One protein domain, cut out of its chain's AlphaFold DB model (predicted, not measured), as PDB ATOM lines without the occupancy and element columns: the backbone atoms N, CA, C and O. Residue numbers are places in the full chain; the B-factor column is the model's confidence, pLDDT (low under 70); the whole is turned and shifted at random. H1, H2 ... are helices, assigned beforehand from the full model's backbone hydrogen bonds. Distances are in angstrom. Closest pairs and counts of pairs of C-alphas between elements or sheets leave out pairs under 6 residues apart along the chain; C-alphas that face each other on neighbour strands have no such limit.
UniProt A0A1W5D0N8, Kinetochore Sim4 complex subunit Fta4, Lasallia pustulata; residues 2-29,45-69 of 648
ATOM      1  N   PRO A   2     170.014 179.519 193.402       40.16
ATOM      2  CA  PRO A   2     171.399 179.238 193.039       40.16
ATOM      3  C   PRO A   2     171.510 179.261 191.509       40.16
ATOM      4  O   PRO A   2     170.616 178.759 190.829       40.16
ATOM      5  N   ASN A   3     172.560 179.885 190.978       49.84
ATOM      6  CA  ASN A   3     172.844 179.886 189.542       49.84
ATOM      7  C   ASN A   3     172.969 178.443 189.018       49.84
ATOM      8  O   ASN A   3     173.424 177.579 189.769       49.84
ATOM      9  N   PRO A   4     172.614 178.161 187.751       53.25
ATOM     10  CA  PRO A   4     172.975 176.891 187.143       53.25
ATOM     11  C   PRO A   4     174.504 176.834 187.061       53.25
ATOM     12  O   PRO A   4     175.121 177.596 186.312       53.25
ATOM     13  N   ASP A   5     175.120 175.983 187.882       63.47
ATOM     14  CA  ASP A   5     176.563 175.768 187.847       63.47
ATOM     15  C   ASP A   5     176.951 175.346 186.426       63.47
ATOM     16  O   ASP A   5     176.473 174.339 185.899       63.47
ATOM     17  N   THR A   6     177.786 176.153 185.770       80.38
ATOM     18  CA  THR A   6     178.275 175.854 184.421       80.38
ATOM     19  C   THR A   6     178.987 174.498 184.414       80.38
ATOM     20  O   THR A   6     179.547 174.070 185.424       80.38
ATOM     21  N   VAL A   7     179.028 173.808 183.270       79.06
ATOM     22  CA  VAL A   7     179.710 172.498 183.148       79.06
ATOM     23  C   VAL A   7     181.168 172.572 183.631       79.06
ATOM     24  O   VAL A   7     181.669 171.654 184.277       79.06
ATOM     25  N   ILE A   8     181.829 173.712 183.412       81.69
ATOM     26  CA  ILE A   8     183.180 173.997 183.912       81.69
ATOM     27  C   ILE A   8     183.195 174.117 185.449       81.69
ATOM     28  O   ILE A   8     184.110 173.606 186.098       81.69
ATOM     29  N   ALA A   9     182.184 174.736 186.065       79.12
ATOM     30  CA  ALA A   9     182.041 174.805 187.522       79.12
ATOM     31  C   ALA A   9     181.838 173.412 188.153       79.12
ATOM     32  O   ALA A   9     182.451 173.104 189.173       79.12
ATOM     33  N   LEU A  10     181.069 172.529 187.508       84.31
ATOM     34  CA  LEU A  10     180.901 171.139 187.952       84.31
ATOM     35  C   LEU A  10     182.196 170.321 187.814       84.31
ATOM     36  O   LEU A  10     182.569 169.572 188.716       84.31
ATOM     37  N   LYS A  11     182.930 170.488 186.710       84.88
ATOM     38  CA  LYS A  11     184.230 169.825 186.509       84.88
ATOM     39  C   LYS A  11     185.262 170.295 187.533       84.88
ATOM     40  O   LYS A  11     185.961 169.482 188.130       84.88
ATOM     41  N   THR A  12     185.332 171.598 187.789       86.38
ATOM     42  CA  THR A  12     186.238 172.150 188.807       86.38
ATOM     43  C   THR A  12     185.845 171.726 190.223       86.38
ATOM     44  O   THR A  12     186.731 171.406 191.015       86.38
ATOM     45  N   SER A  13     184.554 171.656 190.564       85.62
ATOM     46  CA  SER A  13     184.108 171.163 191.876       85.62
ATOM     47  C   SER A  13     184.437 169.678 192.073       85.62
ATOM     48  O   SER A  13     184.934 169.301 193.138       85.62
ATOM     49  N   PHE A  14     184.286 168.855 191.030       89.12
ATOM     50  CA  PHE A  14     184.716 167.457 191.044       89.12
ATOM     51  C   PHE A  14     186.231 167.334 191.268       89.12
ATOM     52  O   PHE A  14     186.660 166.633 192.184       89.12
ATOM     53  N   LEU A  15     187.052 168.063 190.507       89.19
ATOM     54  CA  LEU A  15     188.513 168.040 190.672       89.19
ATOM     55  C   LEU A  15     188.935 168.481 192.082       89.19
ATOM     56  O   LEU A  15     189.798 167.856 192.697       89.19
ATOM     57  N   ASN A  16     188.271 169.492 192.643       87.50
ATOM     58  CA  ASN A  16     188.485 169.910 194.029       87.50
ATOM     59  C   ASN A  16     188.138 168.802 195.039       87.50
ATOM     60  O   ASN A  16     188.837 168.649 196.043       87.50
ATOM     61  N   SER A  17     187.096 168.003 194.783       89.12
ATOM     62  CA  SER A  17     186.752 166.865 195.644       89.12
ATOM     63  C   SER A  17     187.819 165.765 195.601       89.12
ATOM     64  O   SER A  17     188.207 165.256 196.650       89.12
ATOM     65  N   GLN A  18     188.383 165.474 194.423       88.69
ATOM     66  CA  GLN A  18     189.475 164.507 194.266       88.69
ATOM     67  C   GLN A  18     190.770 164.991 194.930       88.69
ATOM     68  O   GLN A  18     191.438 164.243 195.640       88.69
ATOM     69  N   ILE A  19     191.091 166.278 194.806       85.69
ATOM     70  CA  ILE A  19     192.263 166.869 195.470       85.69
ATOM     71  C   ILE A  19     192.116 166.874 196.990       85.69
ATOM     72  O   ILE A  19     193.111 166.780 197.710       85.69
ATOM     73  N   ARG A  20     190.889 166.948 197.515       85.38
ATOM     74  CA  ARG A  20     190.656 166.790 198.954       85.38
ATOM     75  C   ARG A  20     191.051 165.390 199.430       85.38
ATOM     76  O   ARG A  20     191.622 165.288 200.510       85.38
ATOM     77  N   ILE A  21     190.808 164.357 198.622       87.06
ATOM     78  CA  ILE A  21     191.225 162.977 198.910       87.06
ATOM     79  C   ILE A  21     192.755 162.863 198.853       87.06
ATOM     80  O   ILE A  21     193.362 162.316 199.766       87.06
ATOM     81  N   LEU A  22     193.399 163.468 197.851       83.00
ATOM     82  CA  LEU A  22     194.866 163.485 197.729       83.00
ATOM     83  C   LEU A  22     195.575 164.284 198.839       83.00
ATOM     84  O   LEU A  22     196.759 164.083 199.093       83.00
ATOM     85  N   ASN A  23     194.867 165.201 199.502       83.75
ATOM     86  CA  ASN A  23     195.379 165.983 200.630       83.75
ATOM     87  C   ASN A  23     195.135 165.337 202.001       83.75
ATOM     88  O   ASN A  23     195.492 165.937 203.024       83.75
ATOM     89  N   VAL A  24     194.532 164.144 202.045       88.00
ATOM     90  CA  VAL A  24     194.390 163.372 203.282       88.00
ATOM     91  C   VAL A  24     195.792 163.063 203.830       88.00
ATOM     92  O   VAL A  24     196.654 162.612 203.076       88.00
ATOM     93  N   PRO A  25     196.066 163.350 205.118       83.50
ATOM     94  CA  PRO A  25     197.363 163.057 205.710       83.50
ATOM     95  C   PRO A  25     197.626 161.550 205.695       83.50
ATOM     96  O   PRO A  25     196.755 160.753 206.030       83.50
ATOM     97  N   LEU A  26     198.845 161.176 205.325       82.44
ATOM     98  CA  LEU A  26     199.301 159.795 205.343       82.44
ATOM     99  C   LEU A  26     199.411 159.327 206.795       82.44
ATOM    100  O   LEU A  26     200.127 159.942 207.595       82.44
ATOM    101  N   GLU A  27     198.720 158.235 207.106       80.38
ATOM    102  CA  GLU A  27     198.811 157.524 208.378       80.38
ATOM    103  C   GLU A  27     199.509 156.174 208.168       80.38
ATOM    104  O   GLU A  27     199.292 155.514 207.147       80.38
ATOM    105  N   PRO A  28     200.359 155.740 209.110       76.88
ATOM    106  CA  PRO A  28     201.007 154.444 209.017       76.88
ATOM    107  C   PRO A  28     199.964 153.327 209.177       76.88
ATOM    108  O   PRO A  28     199.125 153.362 210.081       76.88
ATOM    109  N   SER A  29     200.005 152.318 208.303       77.44
ATOM    110  CA  SER A  29     199.095 151.168 208.379       77.44
ATOM    111  C   SER A  29     199.286 150.419 209.702       77.44
ATOM    112  O   SER A  29     200.402 150.310 210.189       77.44
ATOM    113  N   ARG A  45     212.020 153.926 217.075       79.75
ATOM    114  CA  ARG A  45     211.338 154.744 218.084       79.75
ATOM    115  C   ARG A  45     210.148 155.481 217.461       79.75
ATOM    116  O   ARG A  45     210.323 156.316 216.580       79.75
ATOM    117  N   GLU A  46     208.954 155.257 218.006       77.81
ATOM    118  CA  GLU A  46     207.676 155.817 217.525       77.81
ATOM    119  C   GLU A  46     207.702 157.347 217.333       77.81
ATOM    120  O   GLU A  46     207.157 157.875 216.369       77.81
ATOM    121  N   ARG A  47     208.414 158.074 218.207       81.81
ATOM    122  CA  ARG A  47     208.574 159.536 218.091       81.81
ATOM    123  C   ARG A  47     209.275 159.969 216.801       81.81
ATOM    124  O   ARG A  47     208.902 160.984 216.228       81.81
ATOM    125  N   VAL A  48     210.271 159.207 216.346       83.12
ATOM    126  CA  VAL A  48     211.023 159.508 215.117       83.12
ATOM    127  C   VAL A  48     210.128 159.290 213.899       83.12
ATOM    128  O   VAL A  48     210.093 160.122 212.998       83.12
ATOM    129  N   VAL A  49     209.332 158.220 213.911       83.94
ATOM    130  CA  VAL A  49     208.361 157.915 212.850       83.94
ATOM    131  C   VAL A  49     207.291 159.005 212.768       83.94
ATOM    132  O   VAL A  49     207.010 159.508 211.683       83.94
ATOM    133  N   GLN A  50     206.755 159.452 213.906       84.44
ATOM    134  CA  GLN A  50     205.780 160.547 213.959       84.44
ATOM    135  C   GLN A  50     206.346 161.881 213.452       84.44
ATOM    136  O   GLN A  50     205.636 162.621 212.765       84.44
ATOM    137  N   GLU A  51     207.611 162.188 213.751       89.00
ATOM    138  CA  GLU A  51     208.277 163.404 213.273       89.00
ATOM    139  C   GLU A  51     208.539 163.356 211.759       89.00
ATOM    140  O   GLU A  51     208.290 164.336 211.049       89.00
ATOM    141  N   ILE A  52     208.981 162.205 211.243       88.12
ATOM    142  CA  ILE A  52     209.169 161.979 209.803       88.12
ATOM    143  C   ILE A  52     207.825 162.067 209.074       88.12
ATOM    144  O   ILE A  52     207.738 162.753 208.058       88.12
ATOM    145  N   LEU A  53     206.763 161.463 209.611       87.69
ATOM    146  CA  LEU A  53     205.409 161.553 209.054       87.69
ATOM    147  C   LEU A  53     204.881 162.988 209.043       87.69
ATOM    148  O   LEU A  53     204.264 163.407 208.064       87.69
ATOM    149  N   HIS A  54     205.144 163.771 210.092       88.50
ATOM    150  CA  HIS A  54     204.792 165.191 210.115       88.50
ATOM    151  C   HIS A  54     205.527 165.974 209.026       88.50
ATOM    152  O   HIS A  54     204.903 166.744 208.291       88.50
ATOM    153  N   LYS A  55     206.841 165.756 208.876       91.88
ATOM    154  CA  LYS A  55     207.638 166.393 207.817       91.88
ATOM    155  C   LYS A  55     207.151 165.968 206.431       91.88
ATOM    156  O   LYS A  55     206.915 166.839 205.596       91.88
ATOM    157  N   LEU A  56     206.901 164.681 206.206       90.69
ATOM    158  CA  LEU A  56     206.390 164.147 204.943       90.69
ATOM    159  C   LEU A  56     205.027 164.751 204.587       90.69
ATOM    160  O   LEU A  56     204.873 165.318 203.509       90.69
ATOM    161  N   ASN A  57     204.069 164.732 205.515       90.38
ATOM    162  CA  ASN A  57     202.752 165.334 205.307       90.38
ATOM    163  C   ASN A  57     202.840 166.847 205.040       90.38
ATOM    164  O   ASN A  57     202.067 167.381 204.242       90.38
ATOM    165  N   SER A  58     203.800 167.554 205.648       89.25
ATOM    166  CA  SER A  58     204.031 168.977 205.363       89.25
ATOM    167  C   SER A  58     204.563 169.221 203.943       89.25
ATOM    168  O   SER A  58     204.136 170.171 203.282       89.25
ATOM    169  N   ILE A  59     205.440 168.341 203.449       90.19
ATOM    170  CA  ILE A  59     206.000 168.398 202.094       90.19
ATOM    171  C   ILE A  59     204.919 168.055 201.067       90.19
ATOM    172  O   ILE A  59     204.748 168.802 200.107       90.19
ATOM    173  N   VAL A  60     204.137 167.000 201.304       88.12
ATOM    174  CA  VAL A  60     203.027 166.582 200.433       88.12
ATOM    175  C   VAL A  60     201.979 167.688 200.318       88.12
ATOM    176  O   VAL A  60     201.606 168.063 199.210       88.12
ATOM    177  N   ARG A  61     201.575 168.316 201.432       86.12
ATOM    178  CA  ARG A  61     200.652 169.466 201.397       86.12
ATOM    179  C   ARG A  61     201.221 170.652 200.622       86.12
ATOM    180  O   ARG A  61     200.484 171.321 199.898       86.12
ATOM    181  N   ARG A  62     202.521 170.932 200.765       87.69
ATOM    182  CA  ARG A  62     203.190 172.004 200.014       87.69
ATOM    183  C   ARG A  62     203.242 171.683 198.520       87.69
ATOM    184  O   ARG A  62     202.988 172.572 197.715       87.69
ATOM    185  N   HIS A  63     203.533 170.437 198.157       87.81
ATOM    186  CA  HIS A  63     203.554 169.984 196.772       87.81
ATOM    187  C   HIS A  63     202.161 170.057 196.142       87.81
ATOM    188  O   HIS A  63     201.999 170.733 195.132       87.81
ATOM    189  N   ASN A  64     201.140 169.487 196.786       85.56
ATOM    190  CA  ASN A  64     199.762 169.505 196.291       85.56
ATOM    191  C   ASN A  64     199.217 170.929 196.118       85.56
ATOM    192  O   ASN A  64     198.531 171.207 195.141       85.56
ATOM    193  N   ARG A  65     199.546 171.860 197.024       83.12
ATOM    194  CA  ARG A  65     199.128 173.267 196.893       83.12
ATOM    195  C   ARG A  65     199.792 173.981 195.710       83.12
ATOM    196  O   ARG A  65     199.185 174.879 195.134       83.12
ATOM    197  N   THR A  66     201.024 173.607 195.370       85.44
ATOM    198  CA  THR A  66     201.768 174.192 194.245       85.44
ATOM    199  C   THR A  66     201.379 173.545 192.914       85.44
ATOM    200  O   THR A  66     201.181 174.253 191.932       85.44
ATOM    201  N   ALA A  67     201.223 172.219 192.885       83.62
ATOM    202  CA  ALA A  67     200.853 171.454 191.696       83.62
ATOM    203  C   ALA A  67     199.388 171.687 191.289       83.62
ATOM    204  O   ALA A  67     199.093 171.871 190.110       83.62
ATOM    205  N   TYR A  68     198.472 171.753 192.261       85.50
ATOM    206  CA  TYR A  68     197.042 171.953 192.027       85.50
ATOM    207  C   TYR A  68     196.600 173.370 192.400       85.50
ATOM    208  O   TYR A  68     195.787 173.584 193.302       85.50
ATOM    209  N   SER A  69     197.149 174.369 191.706       86.81
ATOM    210  CA  SER A  69     196.673 175.747 191.845       86.81
ATOM    211  C   SER A  69     195.252 175.903 191.278       86.81
ATOM    212  O   SER A  69     194.839 175.176 190.373       86.81
TER     213      SER A  69
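AT A GLANCE: This is residues 2 to 29 and 45 to 69 of the 648 residues of the protein "Kinetochore Sim4 complex subunit Fta4" of Lasallia pustulata (UniProt A0A1W5D0N8). Two straight helices, H2 and the shorter H1, run opposite ways and nearly in line, shifted so far along the long axis that they overlap only in part, where the end of H1 comes close to the later part of H2. Residues 6 to 12, mostly in H1, stick out at one end of this loose rod, while residues 23 to 28 run on from H1 alongside H2. The printed part has 53 residues with two named helices, H1 then H2, and no named strand; its class is all helix. It is extended, with a radius of gyration of the C-alphas of 15.9 A and spans of 54 by 22 by 16 A.

IN THESE COORDINATES: Find C-alpha 46 at (207.676, 155.817, 217.525); from there H2, residues 46 to 67, runs 31.0 A to C-alpha 67 at (200.853, 171.454, 191.696). Then look at C-alpha 7, at (179.710, 172.498, 183.148), where H1, residues 7 to 22, begins its 22.9 A.

HOW THE PARTS SIT: Start from H2 and look at Asn 64: its C-alpha and that of Leu 22 in H1 are the closest of the two helices, 7.9 A apart. H1 and H2 are close but not clearly touching, with 2 pairs of C-alphas within 8 A. Their lines stand at a shallow tilt of 17 degrees, opposite ways. Their centres are 23.1 A apart. In both H1 and H2, every O i to N i+4 pair is within hydrogen-bond range.

THE WHOLE: The two C-alphas farthest apart are those of Asn 3 and Arg 45, 54.1 A. Residues 30 to 44 are not printed, and C-alphas 29 and 45 are 16.0 A apart across this cut, which lies in the link from H1 to H2. The mean pLDDT of the printed part is 82.7; look at residues 2 to 5 for the values under 70.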